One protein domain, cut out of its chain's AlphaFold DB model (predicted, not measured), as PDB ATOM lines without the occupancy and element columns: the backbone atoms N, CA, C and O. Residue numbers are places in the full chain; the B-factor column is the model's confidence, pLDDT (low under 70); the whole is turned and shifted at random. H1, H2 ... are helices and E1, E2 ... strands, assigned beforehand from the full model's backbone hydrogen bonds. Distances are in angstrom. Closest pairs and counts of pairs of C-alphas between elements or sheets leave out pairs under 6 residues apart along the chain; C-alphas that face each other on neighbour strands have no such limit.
ATOM      1  N   LEU A  32     254.775 241.592 267.257       57.41
ATOM      2  CA  LEU A  32     255.130 240.187 267.485       57.41
ATOM      3  C   LEU A  32     253.949 239.209 267.368       57.41
ATOM      4  O   LEU A  32     254.175 238.047 267.034       57.41
ATOM      5  N   SER A  33     252.701 239.646 267.584       78.88
ATOM      6  CA  SER A  33     251.546 238.740 267.487       78.88
ATOM      7  C   SER A  33     251.195 238.402 266.037       78.88
ATOM      8  O   SER A  33     251.105 239.274 265.170       78.88
ATOM      9  N   ASN A  34     250.938 237.119 265.782       86.94
ATOM     10  CA  ASN A  34     250.523 236.606 264.477       86.94
ATOM     11  C   ASN A  34     249.047 236.893 264.150       86.94
ATOM     12  O   ASN A  34     248.638 236.718 263.003       86.94
ATOM     13  N   MET A  35     248.251 237.358 265.119       90.94
ATOM     14  CA  MET A  35     246.857 237.749 264.917       90.94
ATOM     15  C   MET A  35     246.546 239.032 265.693       90.94
ATOM     16  O   MET A  35     246.691 239.095 266.911       90.94
ATOM     17  N   ILE A  36     246.076 240.064 264.997       91.44
ATOM     18  CA  ILE A  36     245.690 241.348 265.589       91.44
ATOM     19  C   ILE A  36     244.267 241.672 265.151       91.44
ATOM     20  O   ILE A  36     243.944 241.611 263.965       91.44
ATOM     21  N   VAL A  37     243.419 242.057 266.099       91.06
ATOM     22  CA  VAL A  37     242.054 242.515 265.829       91.06
ATOM     23  C   VAL A  37     241.931 243.959 266.281       91.06
ATOM     24  O   VAL A  37     242.195 244.275 267.440       91.06
ATOM     25  N   ARG A  38     241.517 244.842 265.371       92.19
ATOM     26  CA  ARG A  38     241.146 246.218 265.699       92.19
ATOM     27  C   ARG A  38     239.680 246.459 265.444       92.19
ATOM     28  O   ARG A  38     239.154 245.996 264.439       92.19
ATOM     29  N   GLN A  39     239.037 247.215 266.319       91.44
ATOM     30  CA  GLN A  39     237.624 247.530 266.170       91.44
ATOM     31  C   GLN A  39     237.341 248.978 266.539       91.44
ATOM     32  O   GLN A  39     237.861 249.495 267.527       91.44
ATOM     33  N   HIS A  40     236.501 249.608 265.727       90.44
ATOM     34  CA  HIS A  40     235.919 250.914 265.957       90.44
ATOM     35  C   HIS A  40     234.400 250.757 266.026       90.44
ATOM     36  O   HIS A  40     233.779 250.256 265.086       90.44
ATOM     37  N   ASP A  41     233.813 251.175 267.143       87.25
ATOM     38  CA  ASP A  41     232.374 251.122 267.379       87.25
ATOM     39  C   ASP A  41     231.904 252.488 267.885       87.25
ATOM     40  O   ASP A  41     232.141 252.861 269.035       87.25
ATOM     41  N   SER A  42     231.308 253.276 266.993       81.81
ATOM     42  CA  SER A  42     230.748 254.582 267.325       81.81
ATOM     43  C   SER A  42     229.465 254.848 266.535       81.81
ATOM     44  O   SER A  42     229.210 254.237 265.495       81.81
ATOM     45  N   LYS A  43     228.664 255.828 266.983       74.12
ATOM     46  CA  LYS A  43     227.472 256.300 266.244       74.12
ATOM     47  C   LYS A  43     227.809 256.824 264.836       74.12
ATOM     48  O   LYS A  43     226.938 256.878 263.978       74.12
ATOM     49  N   ALA A  44     229.064 257.212 264.614       69.25
ATOM     50  CA  ALA A  44     229.586 257.716 263.349       69.25
ATOM     51  C   ALA A  44     229.883 256.607 262.320       69.25
ATOM     52  O   ALA A  44     229.993 256.891 261.124       69.25
ATOM     53  N   GLY A  45     230.004 255.355 262.768       82.00
ATOM     54  CA  GLY A  45     230.263 254.195 261.928       82.00
ATOM     55  C   GLY A  45     230.894 253.052 262.716       82.00
ATOM     56  O   GLY A  45     231.601 253.265 263.697       82.00
ATOM     57  N   GLN A  46     230.655 251.828 262.256       90.56
ATOM     58  CA  GLN A  46     231.227 250.616 262.840       90.56
ATOM     59  C   GLN A  46     232.138 249.949 261.815       90.56
ATOM     60  O   GLN A  46     231.743 249.765 260.658       90.56
ATOM     61  N   ALA A  47     233.354 249.601 262.222       93.00
ATOM     62  CA  ALA A  47     234.296 248.879 261.379       93.00
ATOM     63  C   ALA A  47     235.292 248.076 262.209       93.00
ATOM     64  O   ALA A  47     235.627 248.426 263.341       93.00
ATOM     65  N   TRP A  48     235.824 247.020 261.613       93.25
ATOM     66  CA  TRP A  48     236.869 246.211 262.214       93.25
ATOM     67  C   TRP A  48     237.926 245.821 261.186       93.25
ATOM     68  O   TRP A  48     237.688 245.786 259.976       93.25
ATOM     69  N   VAL A  49     239.115 245.531 261.701       93.62
ATOM     70  CA  VAL A  49     240.263 245.034 260.958       93.62
ATOM     71  C   VAL A  49     240.784 243.769 261.624       93.62
ATOM     72  O   VAL A  49     241.030 243.749 262.826       93.62
ATOM     73  N   LEU A  50     240.995 242.733 260.822       92.25
ATOM     74  CA  LEU A  50     241.714 241.524 261.195       92.25
ATOM     75  C   LEU A  50     243.046 241.512 260.445       92.25
ATOM     76  O   LEU A  50     243.058 241.512 259.218       92.25
ATOM     77  N   ALA A  51     244.156 241.504 261.171       92.75
ATOM     78  CA  ALA A  51     245.487 241.357 260.603       92.75
ATOM     79  C   ALA A  51     246.053 239.994 261.005       92.75
ATOM     80  O   ALA A  51     246.194 239.709 262.192       92.75
ATOM     81  N   VAL A  52     246.366 239.149 260.025       91.94
ATOM     82  CA  VAL A  52     246.897 237.797 260.256       91.94
ATOM     83  C   VAL A  52     248.246 237.631 259.579       91.94
ATOM     84  O   VAL A  52     248.440 238.087 258.454       91.94
ATOM     85  N   ARG A  53     249.171 236.964 260.261       91.44
ATOM     86  CA  ARG A  53     250.475 236.572 259.734       91.44
ATOM     87  C   ARG A  53     250.635 235.059 259.910       91.44
ATOM     88  O   ARG A  53     250.611 234.577 261.045       91.44
ATOM     89  N   PRO A  54     250.717 234.285 258.820       89.06
ATOM     90  CA  PRO A  54     250.960 232.855 258.902       89.06
ATOM     91  C   PRO A  54     252.393 232.518 259.309       89.06
ATOM     92  O   PRO A  54     253.340 233.152 258.856       89.06
ATOM     93  N   ASP A  55     252.536 231.425 260.051       84.19
ATOM     94  CA  ASP A  55     253.803 230.706 260.172       84.19
ATOM     95  C   ASP A  55     253.838 229.577 259.119       84.19
ATOM     96  O   ASP A  55     253.369 228.448 259.317       84.19
ATOM     97  N   VAL A  56     254.254 229.930 257.900       79.62
ATOM     98  CA  VAL A  56     254.302 229.027 256.739       79.62
ATOM     99  C   VAL A  56     255.645 229.187 256.041       79.62
ATOM    100  O   VAL A  56     255.986 230.281 255.607       79.62
ATOM    101  N   LYS A  57     256.360 228.075 255.826       78.88
ATOM    102  CA  LYS A  57     257.461 228.030 254.855       78.88
ATOM    103  C   LYS A  57     256.899 228.176 253.441       78.88
ATOM    104  O   LYS A  57     256.071 227.362 253.026       78.88
ATOM    105  N   THR A  58     257.336 229.206 252.731       82.31
ATOM    106  CA  THR A  58     256.915 229.515 251.362       82.31
ATOM    107  C   THR A  58     257.975 229.089 250.349       82.31
ATOM    108  O   THR A  58     259.112 228.773 250.707       82.31
ATOM    109  N   SER A  59     257.588 229.020 249.076       85.25
ATOM    110  CA  SER A  59     258.522 228.716 247.996       85.25
ATOM    111  C   SER A  59     259.473 229.893 247.780       85.25
ATOM    112  O   SER A  59     259.052 231.051 247.792       85.25
ATOM    113  N   VAL A 236     251.050 233.162 249.586       91.81
ATOM    114  CA  VAL A 236     250.152 232.002 249.591       91.81
ATOM    115  C   VAL A 236     248.709 232.456 249.403       91.81
ATOM    116  O   VAL A 236     248.191 233.266 250.172       91.81
ATOM    117  N   THR A 237     248.041 231.904 248.394       92.25
ATOM    118  CA  THR A 237     246.650 232.242 248.076       92.25
ATOM    119  C   THR A 237     245.671 231.521 249.001       92.25
ATOM    120  O   THR A 237     245.707 230.294 249.134       92.25
ATOM    121  N   VAL A 238     244.742 232.278 249.580       92.88
ATOM    122  CA  VAL A 238     243.635 231.758 250.392       92.88
ATOM    123  C   VAL A 238     242.531 231.196 249.494       92.88
ATOM    124  O   VAL A 238     242.118 231.837 248.528       92.88
ATOM    125  N   ALA A 239     242.054 229.993 249.814       91.50
ATOM    126  CA  ALA A 239     240.878 229.374 249.210       91.50
ATOM    127  C   ALA A 239     239.601 229.759 249.969       91.50
ATOM    128  O   ALA A 239     238.630 230.200 249.358       91.50
ATOM    129  N   SER A 240     239.614 229.641 251.299       92.19
ATOM    130  CA  SER A 240     238.496 230.043 252.150       92.19
ATOM    131  C   SER A 240     238.995 230.643 253.468       92.19
ATOM    132  O   SER A 240     240.025 230.237 254.005       92.19
ATOM    133  N   LEU A 241     238.281 231.645 253.983       92.94
ATOM    134  CA  LEU A 241     238.559 232.284 255.271       92.94
ATOM    135  C   LEU A 241     237.291 232.237 256.116       92.94
ATOM    136  O   LEU A 241     236.255 232.763 255.709       92.94
ATOM    137  N   LYS A 242     237.375 231.630 257.298       93.12
ATOM    138  CA  LYS A 242     236.283 231.540 258.264       93.12
ATOM    139  C   LYS A 242     236.684 232.216 259.571       93.12
ATOM    140  O   LYS A 242     237.772 231.971 260.083       93.12
ATOM    141  N   VAL A 243     235.790 233.031 260.116       91.12
ATOM    142  CA  VAL A 243     235.923 233.622 261.454       91.12
ATOM    143  C   VAL A 243     234.773 233.091 262.298       91.12
ATOM    144  O   VAL A 243     233.614 233.246 261.918       91.12
ATOM    145  N   ASP A 244     235.094 232.393 263.385       89.75
ATOM    146  CA  ASP A 244     234.145 231.693 264.260       89.75
ATOM    147  C   ASP A 244     233.160 230.808 263.478       89.75
ATOM    148  O   ASP A 244     231.941 230.859 263.645       89.75
ATOM    149  N   GLY A 245     233.695 230.041 262.523       85.19
ATOM    150  CA  GLY A 245     232.923 229.147 261.653       85.19
ATOM    151  C   GLY A 245     232.152 229.834 260.517       85.19
ATOM    152  O   GLY A 245     231.686 229.145 259.609       85.19
ATOM    153  N   ARG A 246     232.056 231.170 260.492       89.44
ATOM    154  CA  ARG A 246     231.373 231.919 259.423       89.44
ATOM    155  C   ARG A 246     232.321 232.242 258.281       89.44
ATOM    156  O   ARG A 246     233.368 232.847 258.499       89.44
ATOM    157  N   LEU A 247     231.933 231.881 257.059       89.81
ATOM    158  CA  LEU A 247     232.687 232.216 255.854       89.81
ATOM    159  C   LEU A 247     232.699 233.733 255.633       89.81
ATOM    160  O   LEU A 247     231.649 234.371 255.558       89.81
ATOM    161  N   LEU A 248     233.893 234.300 255.490       88.44
ATOM    162  CA  LEU A 248     234.076 235.696 255.142       88.44
ATOM    163  C   LEU A 248     234.134 235.838 253.618       88.44
ATOM    164  O   LEU A 248     235.141 235.505 252.999       88.44
ATOM    165  N   ALA A 249     233.063 236.347 253.009       83.81
ATOM    166  CA  ALA A 249     233.038 236.587 251.569       83.81
ATOM    167  C   ALA A 249     234.060 237.669 251.167       83.81
ATOM    168  O   ALA A 249     234.166 238.726 251.803       83.81
ATOM    169  N   THR A 250     234.812 237.406 250.099       83.94
ATOM    170  CA  THR A 250     235.828 238.306 249.539       83.94
ATOM    171  C   THR A 250     235.654 238.388 248.026       83.94
ATOM    172  O   THR A 250     235.609 237.357 247.364       83.94
ATOM    173  N   HIS A 251     235.581 239.600 247.476       85.56
ATOM    174  CA  HIS A 251     235.493 239.809 246.025       85.56
ATOM    175  C   HIS A 251     236.833 239.588 245.311       85.56
ATOM    176  O   HIS A 251     236.854 239.134 244.173       85.56
ATOM    177  N   GLN A 252     237.943 239.880 245.993       89.62
ATOM    178  CA  GLN A 252     239.303 239.613 245.529       89.62
ATOM    179  C   GLN A 252     239.941 238.529 246.407       89.62
ATOM    180  O   GLN A 252     239.636 238.466 247.603       89.62
ATOM    181  N   PRO A 253     240.804 237.665 245.852       90.56
ATOM    182  CA  PRO A 253     241.474 236.639 246.636       90.56
ATOM    183  C   PRO A 253     242.464 237.264 247.618       90.56
ATOM    184  O   PRO A 253     243.127 238.253 247.314       90.56
ATOM    185  N   ILE A 254     242.579 236.652 248.793       92.62
ATOM    186  CA  ILE A 254     243.504 237.094 249.835       92.62
ATOM    187  C   ILE A 254     244.858 236.411 249.625       92.62
ATOM    188  O   ILE A 254     244.930 235.190 249.471       92.62
ATOM    189  N   MET A 255     245.923 237.210 249.669       92.56
ATOM    190  CA  MET A 255     247.309 236.750 249.606       92.56
ATOM    191  C   MET A 255     247.942 236.869 250.999       92.56
ATOM    192  O   MET A 255     247.992 237.958 251.576       92.56
ATOM    193  N   LEU A 256     248.398 235.749 251.561       92.31
ATOM    194  CA  LEU A 256     249.087 235.695 252.853       92.31
ATOM    195  C   LEU A 256     250.604 235.625 252.671       92.31
ATOM    196  O   LEU A 256     251.083 235.009 251.720       92.31
ATOM    197  N   ARG A 257     251.361 236.209 253.605       91.06
ATOM    198  CA  ARG A 257     252.830 236.150 253.621       91.06
ATOM    199  C   ARG A 257     253.373 235.959 255.034       91.06
ATOM    200  O   ARG A 257     252.756 236.423 255.982       91.06
ATOM    201  N   ALA A 258     254.518 235.297 255.175       88.50
ATOM    202  CA  ALA A 258     255.132 235.053 256.483       88.50
ATOM    203  C   ALA A 258     255.872 236.286 257.040       88.50
ATOM    204  O   ALA A 258     255.962 236.459 258.251       88.50
ATOM    205  N   ASP A 259     256.353 237.168 256.164       88.06
ATOM    206  CA  ASP A 259     257.135 238.366 256.495       88.06
ATOM    207  C   ASP A 259     256.287 239.599 256.864       88.06
ATOM    208  O   ASP A 259     256.806 240.560 257.431       88.06
ATOM    209  N   ARG A 260     254.973 239.592 256.598       89.56
ATOM    210  CA  ARG A 260     254.059 240.683 256.978       89.56
ATOM    211  C   ARG A 260     252.663 240.199 257.338       89.56
ATOM    212  O   ARG A 260     252.198 239.174 256.854       89.56
ATOM    213  N   HIS A 261     251.941 240.996 258.121       91.00
ATOM    214  CA  HIS A 261     250.502 240.795 258.283       91.00
ATOM    215  C   HIS A 261     249.757 241.080 256.977       91.00
ATOM    216  O   HIS A 261     250.074 242.035 256.269       91.00
ATOM    217  N   THR A 262     248.708 240.307 256.720       92.12
ATOM    218  CA  THR A 262     247.671 240.626 255.739       92.12
ATOM    219  C   THR A 262     246.485 241.241 256.466       92.12
ATOM    220  O   THR A 262     245.937 240.636 257.388       92.12
ATOM    221  N   VAL A 263     246.109 242.456 256.067       92.75
ATOM    222  CA  VAL A 263     245.089 243.277 256.729       92.75
ATOM    223  C   VAL A 263     243.752 243.137 256.007       92.75
ATOM    224  O   VAL A 263     243.647 243.398 254.813       92.75
ATOM    225  N   ILE A 264     242.709 242.750 256.736       92.00
ATOM    226  CA  ILE A 264     241.355 242.557 256.216       92.00
ATOM    227  C   ILE A 264     240.424 243.522 256.940       92.00
ATOM    228  O   ILE A 264     240.191 243.370 258.135       92.00
ATOM    229  N   ALA A 265     239.881 244.499 256.213       92.50
ATOM    230  CA  ALA A 265     238.954 245.494 256.748       92.50
ATOM    231  C   ALA A 265     237.501 245.199 256.348       92.50
ATOM    232  O   ALA A 265     237.215 244.816 255.203       92.50
ATOM    233  N   ARG A 266     236.567 245.397 257.284       91.62
ATOM    234  CA  ARG A 266     235.125 245.216 257.072       91.62
ATOM    235  C   ARG A 266     234.313 246.234 257.871       91.62
ATOM    236  O   ARG A 266     234.693 246.631 258.968       91.62
ATOM    237  N   GLN A 267     233.178 246.638 257.302       90.44
ATOM    238  CA  GLN A 267     232.175 247.440 258.004       90.44
ATOM    239  C   GLN A 267     231.370 246.554 258.967       90.44
ATOM    240  O   GLN A 267     231.147 245.374 258.691       90.44
ATOM    241  N   GLY A 268     230.909 247.141 260.068       88.00
ATOM    242  CA  GLY A 268     230.134 246.484 261.121       88.00
ATOM    243  C   GLY A 268     230.952 246.178 262.377       88.00
ATOM    244  O   GLY A 268     232.054 246.689 262.561       88.00
ATOM    245  N   VAL A 269     230.392 245.328 263.240       85.88
ATOM    246  CA  VAL A 269     230.982 244.918 264.523       85.88
ATOM    247  C   VAL A 269     231.365 243.446 264.470       85.88
ATOM    248  O   VAL A 269     230.545 242.591 264.124       85.88
ATOM    249  N   LEU A 270     232.606 243.144 264.846       83.50
ATOM    250  CA  LEU A 270     233.074 241.776 265.014       83.50
ATOM    251  C   LEU A 270     232.750 241.314 266.441       83.50
ATOM    252  O   LEU A 270     233.450 241.666 267.383       83.50
ATOM    253  N   LYS A 271     231.653 240.560 266.609       79.38
ATOM    254  CA  LYS A 271     231.169 240.130 267.939       79.38
ATOM    255  C   LYS A 271     232.213 239.307 268.700       79.38
ATOM    256  O   LYS A 271     232.507 239.600 269.852       79.38
ATOM    257  N   THR A 272     232.761 238.296 268.039       78.62
ATOM    258  CA  THR A 272     233.796 237.393 268.548       78.62
ATOM    259  C   THR A 272     234.821 237.160 267.437       78.62
ATOM    260  O   THR A 272     234.565 237.458 266.267       78.62
ATOM    261  N   ALA A 273     236.016 236.725 267.824       82.25
ATOM    262  CA  ALA A 273     237.085 236.342 266.901       82.25
ATOM    263  C   ALA A 273     237.928 235.271 267.596       82.25
ATOM    264  O   ALA A 273     239.132 235.430 267.785       82.25
ATOM    265  N   ASP A 274     237.240 234.255 268.103       86.44
ATOM    266  CA  ASP A 274     237.783 233.216 268.977       86.44
ATOM    267  C   ASP A 274     238.522 232.150 268.170       86.44
ATOM    268  O   ASP A 274     239.439 231.501 268.677       86.44
ATOM    269  N   GLN A 275     238.178 232.004 266.891       90.69
ATOM    270  CA  GLN A 275     238.891 231.153 265.959       90.69
ATOM    271  C   GLN A 275     238.878 231.746 264.547       90.69
ATOM    272  O   GLN A 275     237.825 231.977 263.954       90.69
ATOM    273  N   VAL A 276     240.062 231.926 263.961       91.56
ATOM    274  CA  VAL A 276     240.220 232.252 262.539       91.56
ATOM    275  C   VAL A 276     240.794 231.032 261.838       91.56
ATOM    276  O   VAL A 276     241.899 230.600 262.156       91.56
ATOM    277  N   VAL A 277     240.050 230.474 260.886       92.62
ATOM    278  CA  VAL A 277     240.462 229.310 260.095       92.62
ATOM    279  C   VAL A 277     240.624 229.736 258.645       92.62
ATOM    280  O   VAL A 277     239.691 230.253 258.032       92.62
ATOM    281  N   VAL A 278     241.806 229.505 258.086       92.81
ATOM    282  CA  VAL A 278     242.106 229.756 256.677       92.81
ATOM    283  C   VAL A 278     242.452 228.448 255.998       92.81
ATOM    284  O   VAL A 278     243.364 227.741 256.415       92.81
ATOM    285  N   GLU A 279     241.765 228.159 254.908       92.62
ATOM    286  CA  GLU A 279     242.125 227.099 253.983       92.62
ATOM    287  C   GLU A 279     242.911 227.706 252.826       92.62
ATOM    288  O   GLU A 279     242.469 228.666 252.189       92.62
ATOM    289  N   LEU A 280     244.099 227.178 252.567       91.19
ATOM    290  CA  LEU A 280     244.975 227.637 251.500       91.19
ATOM    291  C   LEU A 280     244.712 226.839 250.221       91.19
ATOM    292  O   LEU A 280     244.350 225.666 250.270       91.19
ATOM    293  N   LYS A 281     244.976 227.433 249.051       87.12
ATOM    294  CA  LYS A 281     244.828 226.730 247.761       87.12
ATOM    295  C   LYS A 281     245.746 225.513 247.595       87.12
ATOM    296  O   LYS A 281     245.491 224.681 246.736       87.12
ATOM    297  N   ASN A 282     246.797 225.403 248.405       82.31
ATOM    298  CA  ASN A 282     247.676 224.232 248.442       82.31
ATOM    299  C   ASN A 282     247.141 223.095 249.343       82.31
ATOM    300  O   ASN A 282     247.877 222.151 249.614       82.31
ATOM    301  N   GLY A 283     245.899 223.195 249.836       82.94
ATOM    302  CA  GLY A 283     245.241 222.185 250.674       82.94
ATOM    303  C   GLY A 283     245.593 222.255 252.162       82.94
ATOM    304  O   GLY A 283     245.065 221.478 252.953       82.94
ATOM    305  N   ARG A 284     246.473 223.176 252.577       89.19
ATOM    306  CA  ARG A 284     246.877 223.324 253.980       89.19
ATOM    307  C   ARG A 284     245.900 224.226 254.735       89.19
ATOM    308  O   ARG A 284     245.531 225.293 254.246       89.19
ATOM    309  N   THR A 285     245.530 223.843 255.952       91.50
ATOM    310  CA  THR A 285     244.685 224.662 256.832       91.50
ATOM    311  C   THR A 285     245.533 225.353 257.894       91.50
ATOM    312  O   THR A 285     246.384 224.733 258.529       91.50
ATOM    313  N   LEU A 286     245.302 226.647 258.089       91.62
ATOM    314  CA  LEU A 286     245.884 227.459 259.150       91.62
ATOM    315  C   LEU A 286     244.789 227.830 260.142       91.62
ATOM    316  O   LEU A 286     243.655 228.104 259.753       91.62
ATOM    317  N   THR A 287     245.113 227.828 261.428       91.75
ATOM    318  CA  THR A 287     244.169 228.198 262.484       91.75
ATOM    319  C   THR A 287     244.864 229.093 263.490       91.75
ATOM    320  O   THR A 287     245.885 228.702 264.049       91.75
ATOM    321  N   TRP A 288     244.288 230.266 263.734       91.50
ATOM    322  CA  TRP A 288     244.682 231.159 264.820       91.50
ATOM    323  C   TRP A 288     243.591 231.141 265.881       91.50
ATOM    324  O   TRP A 288     242.400 231.247 265.566       91.50
ATOM    325  N   LYS A 289     243.994 230.990 267.141       88.94
ATOM    326  CA  LYS A 289     243.078 231.042 268.281       88.94
ATOM    327  C   LYS A 289     242.962 232.485 268.753       88.94
ATOM    328  O   LYS A 289     243.964 233.164 268.940       88.94
ATOM    329  N   GLY A 290     241.748 232.944 269.021       79.62
ATOM    330  CA  GLY A 290     241.474 234.304 269.484       79.62
ATOM    331  C   GLY A 290     242.121 234.653 270.821       79.62
ATOM    332  O   GLY A 290     242.355 235.829 271.083       79.62
ATOM    333  N   ALA A 291     242.466 233.653 271.640       77.69
ATOM    334  CA  ALA A 291     243.259 233.835 272.858       77.69
ATOM    335  C   ALA A 291     244.689 234.341 272.574       77.69
ATOM    336  O   ALA A 291     245.286 235.002 273.416       77.69
ATOM    337  N   GLU A 292     245.226 234.060 271.386       80.00
ATOM    338  CA  GLU A 292     246.546 234.515 270.926       80.00
ATOM    339  C   GLU A 292     246.454 235.874 270.202       80.00
ATOM    340  O   GLU A 292     247.469 236.470 269.828       80.00
ATOM    341  N   ALA A 293     245.233 236.384 270.000       83.75
ATOM    342  CA  ALA A 293     244.995 237.613 269.269       83.75
ATOM    343  C   ALA A 293     245.228 238.849 270.138       83.75
ATOM    344  O   ALA A 293     244.626 239.022 271.198       83.75
ATOM    345  N   THR A 294     246.029 239.787 269.640       87.25
ATOM    346  CA  THR A 294     246.141 241.112 270.253       87.25
ATOM    347  C   THR A 294     244.954 241.972 269.825       87.25
ATOM    348  O   THR A 294     244.790 242.274 268.642       87.25
ATOM    349  N   ARG A 295     244.113 242.383 270.780       87.31
ATOM    350  CA  ARG A 295     242.948 243.243 270.523       87.31
ATOM    351  C   ARG A 295     243.282 244.696 270.845       87.31
ATOM    352  O   ARG A 295     243.698 244.992 271.960       87.31
ATOM    353  N   LEU A 296     243.102 245.594 269.878       87.19
ATOM    354  CA  LEU A 296     243.389 247.025 270.027       87.19
ATOM    355  C   LEU A 296     242.177 247.869 269.601       87.19
ATOM    356  O   LEU A 296     241.479 247.500 268.656       87.19
ATOM    357  N   PRO A 297     241.920 249.020 270.238       86.25
ATOM    358  CA  PRO A 297     240.916 249.954 269.741       86.25
ATOM    359  C   PRO A 297     241.357 250.554 268.396       86.25
ATOM    360  O   PRO A 297     242.542 250.811 268.172       86.25
ATOM    361  N   GLY A 298     240.401 250.775 267.495       85.69
ATOM    362  CA  GLY A 298     240.587 251.512 266.245       85.69
ATOM    363  C   GLY A 298     239.847 252.847 266.246       85.69
ATOM    364  O   GLY A 298     238.853 253.017 266.955       85.69
ATOM    365  N   GLY A 299     240.322 253.800 265.450       89.00
ATOM    366  CA  GLY A 299     239.656 255.078 265.214       89.00
ATOM    367  C   GLY A 299     238.855 255.107 263.909       89.00
ATOM    368  O   GLY A 299     238.581 254.074 263.286       89.00
ATOM    369  N   ALA A 300     238.494 256.320 263.483       88.38
ATOM    370  CA  ALA A 300     237.755 256.567 262.248       88.38
ATOM    371  C   ALA A 300     238.486 256.073 260.987       88.38
ATOM    372  O   ALA A 300     237.842 255.783 259.975       88.38
ATOM    373  N   GLU A 301     239.808 255.871 261.054       91.38
ATOM    374  CA  GLU A 301     240.588 255.292 259.963       91.38
ATOM    375  C   GLU A 301     240.075 253.909 259.546       91.38
ATOM    376  O   GLU A 301     240.091 253.584 258.361       91.38
ATOM    377  N   LEU A 302     239.546 253.111 260.484       92.75
ATOM    378  CA  LEU A 302     238.996 251.795 260.156       92.75
ATOM    379  C   LEU A 302     237.715 251.911 259.335       92.75
ATOM    380  O   LEU A 302     237.501 251.124 258.414       92.75
ATOM    381  N   VAL A 303     236.869 252.895 259.654       91.12
ATOM    382  CA  VAL A 303     235.620 253.152 258.929       91.12
ATOM    383  C   VAL A 303     235.928 253.630 257.516       91.12
ATOM    384  O   VAL A 303     235.309 253.146 256.568       91.12
ATOM    385  N   HIS A 304     236.908 254.528 257.371       89.19
ATOM    386  CA  HIS A 304     237.367 254.994 256.067       89.19
ATOM    387  C   HIS A 304     237.934 253.836 255.233       89.19
ATOM    388  O   HIS A 304     237.439 253.580 254.139       89.19
ATOM    389  N   LEU A 305     238.866 253.054 255.790       91.75
ATOM    390  CA  LEU A 305     239.451 251.891 255.116       91.75
ATOM    391  C   LEU A 305     238.386 250.870 254.692       91.75
ATOM    392  O   LEU A 305     238.374 250.411 253.551       91.75
ATOM    393  N   ALA A 306     237.472 250.514 255.597       91.94
ATOM    394  CA  ALA A 306     236.422 249.542 255.318       91.94
ATOM    395  C   ALA A 306     235.436 250.030 254.246       91.94
ATOM    396  O   ALA A 306     234.922 249.216 253.477       91.94
ATOM    397  N   ARG A 307     235.175 251.342 254.182       90.75
ATOM    398  CA  ARG A 307     234.363 251.963 253.131       90.75
ATOM    399  C   ARG A 307     235.067 251.885 251.776       90.75
ATOM    400  O   ARG A 307     234.483 251.318 250.858       90.75
ATOM    401  N   THR A 308     236.321 252.328 251.683       90.56
ATOM    402  CA  THR A 308     237.117 252.283 250.442       90.56
ATOM    403  C   THR A 308     237.230 250.862 249.890       90.56
ATOM    404  O   THR A 308     237.001 250.624 248.705       90.56
ATOM    405  N   VAL A 309     237.499 249.882 250.761       91.75
ATOM    406  CA  VAL A 309     237.573 248.463 250.379       91.75
ATOM    407  C   VAL A 309     236.215 247.939 249.902       91.75
ATOM    408  O   VAL A 309     236.162 247.123 248.987       91.75
ATOM    409  N   LYS A 310     235.100 248.381 250.494       91.12
ATOM    410  CA  LYS A 310     233.755 247.963 250.072       91.12
ATOM    411  C   LYS A 310     233.371 248.566 248.719       91.12
ATOM    412  O   LYS A 310     232.931 247.829 247.843       91.12
ATOM    413  N   GLU A 311     233.549 249.875 248.556       91.00
ATOM    414  CA  GLU A 311     233.199 250.622 247.338       91.00
ATOM    415  C   GLU A 311     234.003 250.138 246.127       91.00
ATOM    416  O   GLU A 311     233.443 249.934 245.054       91.00
ATOM    417  N   SER A 312     235.289 249.834 246.318       90.62
ATOM    418  CA  SER A 312     236.163 249.292 245.269       90.62
ATOM    419  C   SER A 312     236.074 247.771 245.091       90.62
ATOM    420  O   SER A 312     236.875 247.191 244.357       90.62
ATOM    421  N   ARG A 313     235.159 247.084 245.796       90.12
ATOM    422  CA  ARG A 313     235.073 245.610 245.832       90.12
ATOM    423  C   ARG A 313     236.428 244.940 246.130       90.12
ATOM    424  O   ARG A 313     236.748 243.884 245.593       90.12
ATOM    425  N   GLY A 314     237.231 245.544 247.001       87.81
ATOM    426  CA  GLY A 314     238.521 245.032 247.465       87.81
ATOM    427  C   GLY A 314     239.706 245.277 246.535       87.81
ATOM    428  O   GLY A 314     240.794 244.805 246.850       87.81
ATOM    429  N   VAL A 315     239.514 245.992 245.423       90.81
ATOM    430  CA  VAL A 315     240.595 246.341 244.490       90.81
ATOM    431  C   VAL A 315     241.461 247.467 245.056       90.81
ATOM    432  O   VAL A 315     242.684 247.369 245.052       90.81
ATOM    433  N   ASP A 316     240.840 248.510 245.605       88.75
ATOM    434  CA  ASP A 316     241.552 249.617 246.235       88.75
ATOM    435  C   ASP A 316     241.683 249.356 247.738       88.75
ATOM    436  O   ASP A 316     240.777 249.614 248.538       88.75
ATOM    437  N   SER A 317     242.817 248.766 248.114       88.31
ATOM    438  CA  SER A 317     243.177 248.501 249.502       88.31
ATOM    439  C   SER A 317     244.498 249.202 249.837       88.31
ATOM    440  O   SER A 317     245.569 248.652 249.566       88.31
ATOM    441  N   PRO A 318     244.456 250.409 250.437       85.38
ATOM    442  CA  PRO A 318     245.639 251.257 250.613       85.38
ATOM    443  C   PRO A 318     246.592 250.797 251.731       85.38
ATOM    444  O   PRO A 318     247.646 251.403 251.929       85.38
ATOM    445  N   VAL A 319     246.246 249.736 252.467       90.56
ATOM    446  CA  VAL A 319     246.990 249.260 253.640       90.56
ATOM    447  C   VAL A 319     247.391 247.803 253.454       90.56
ATOM    448  O   VAL A 319     246.537 246.920 253.421       90.56
ATOM    449  N   THR A 320     248.693 247.537 253.385       89.00
ATOM    450  CA  THR A 320     249.241 246.179 253.252       89.00
ATOM    451  C   THR A 320     249.564 245.529 254.591       89.00
ATOM    452  O   THR A 320     249.495 244.312 254.704       89.00
ATOM    453  N   ASN A 321     249.915 246.307 255.619       89.31
ATOM    454  CA  ASN A 321     250.375 245.793 256.911       89.31
ATOM    455  C   ASN A 321     249.952 246.701 258.081       89.31
ATOM    456  O   ASN A 321     249.438 247.805 257.890       89.31
TER     457      ASN A 321
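Overview. This is residues 32 to 59 and 236 to 321 of the 837 residues of the protein "VWFA domain-containing protein" of Planctomycetaceae bacterium (UniProt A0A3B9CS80). A twisted sheet of four strands, E4 E2 E1 E7, has helix H1 laid across one face near one end of its strands; a smaller sheet, E3 E5 E6, sits toward their other end and meets the first sheet where E1 comes near E6. The printed part has 114 residues, in the order E1 E2 E3 E4 E5 E6 E7 H1; the first sheet is mixed, the second antiparallel. The class is mixed, helices and strands. It is compact, with a radius of gyration of the C-alphas of 13.5 A and spans of 43 by 31 by 25 A.

Arrangement. E1, residues 35 to 42, and E2, residues 45 to 52, form an antiparallel hairpin, with N 38 and O 49 2.8 A apart. E3, residues 236 to 243, bends by 73 degrees at residue 239 and is antiparallel to E5, residues 275 to 280, with N 242 and O 277 at 2.8 A. E4, residues 262 to 267, is antiparallel to E2, with N 264 and O 50 at 2.8 A. E6, residues 285 to 289, forms a hairpin with E5, with N 278 and O 286 at 2.9 A. E7, residues 294 to 297, is parallel to E1, with N 296 and O 37 at 2.9 A. H1, residues 300 to 311, makes two layers with the first sheet, a helix on one face; its height is 5.9 A, and it runs across the strands, at 89 degrees to E4 on the local plane. The closest C-alphas of H1 and E4 are those of Ala 306 and Arg 266, 4.8 A. In H1 every O i to N i+4 pair is within hydrogen-bond range.

Along the chain. E1 begins at C-alpha 35 (246.857, 237.749, 264.917). E1 and E2 each measure 23.4 A, E3 18.6 A, E4 17.1 A and H1 16.7 A. H1 ends at C-alpha 311 (233.199, 250.622, 247.338).

Size, cuts and confidence. The C-alphas farthest apart, of Lys 43 and Ser 59, are 45.4 A apart. Residues 60 to 235 are cut out, with 9.1 A between C-alphas 59 and 236. The link from E3 to E4 is long. Residues 32 and 44 are under pLDDT 70.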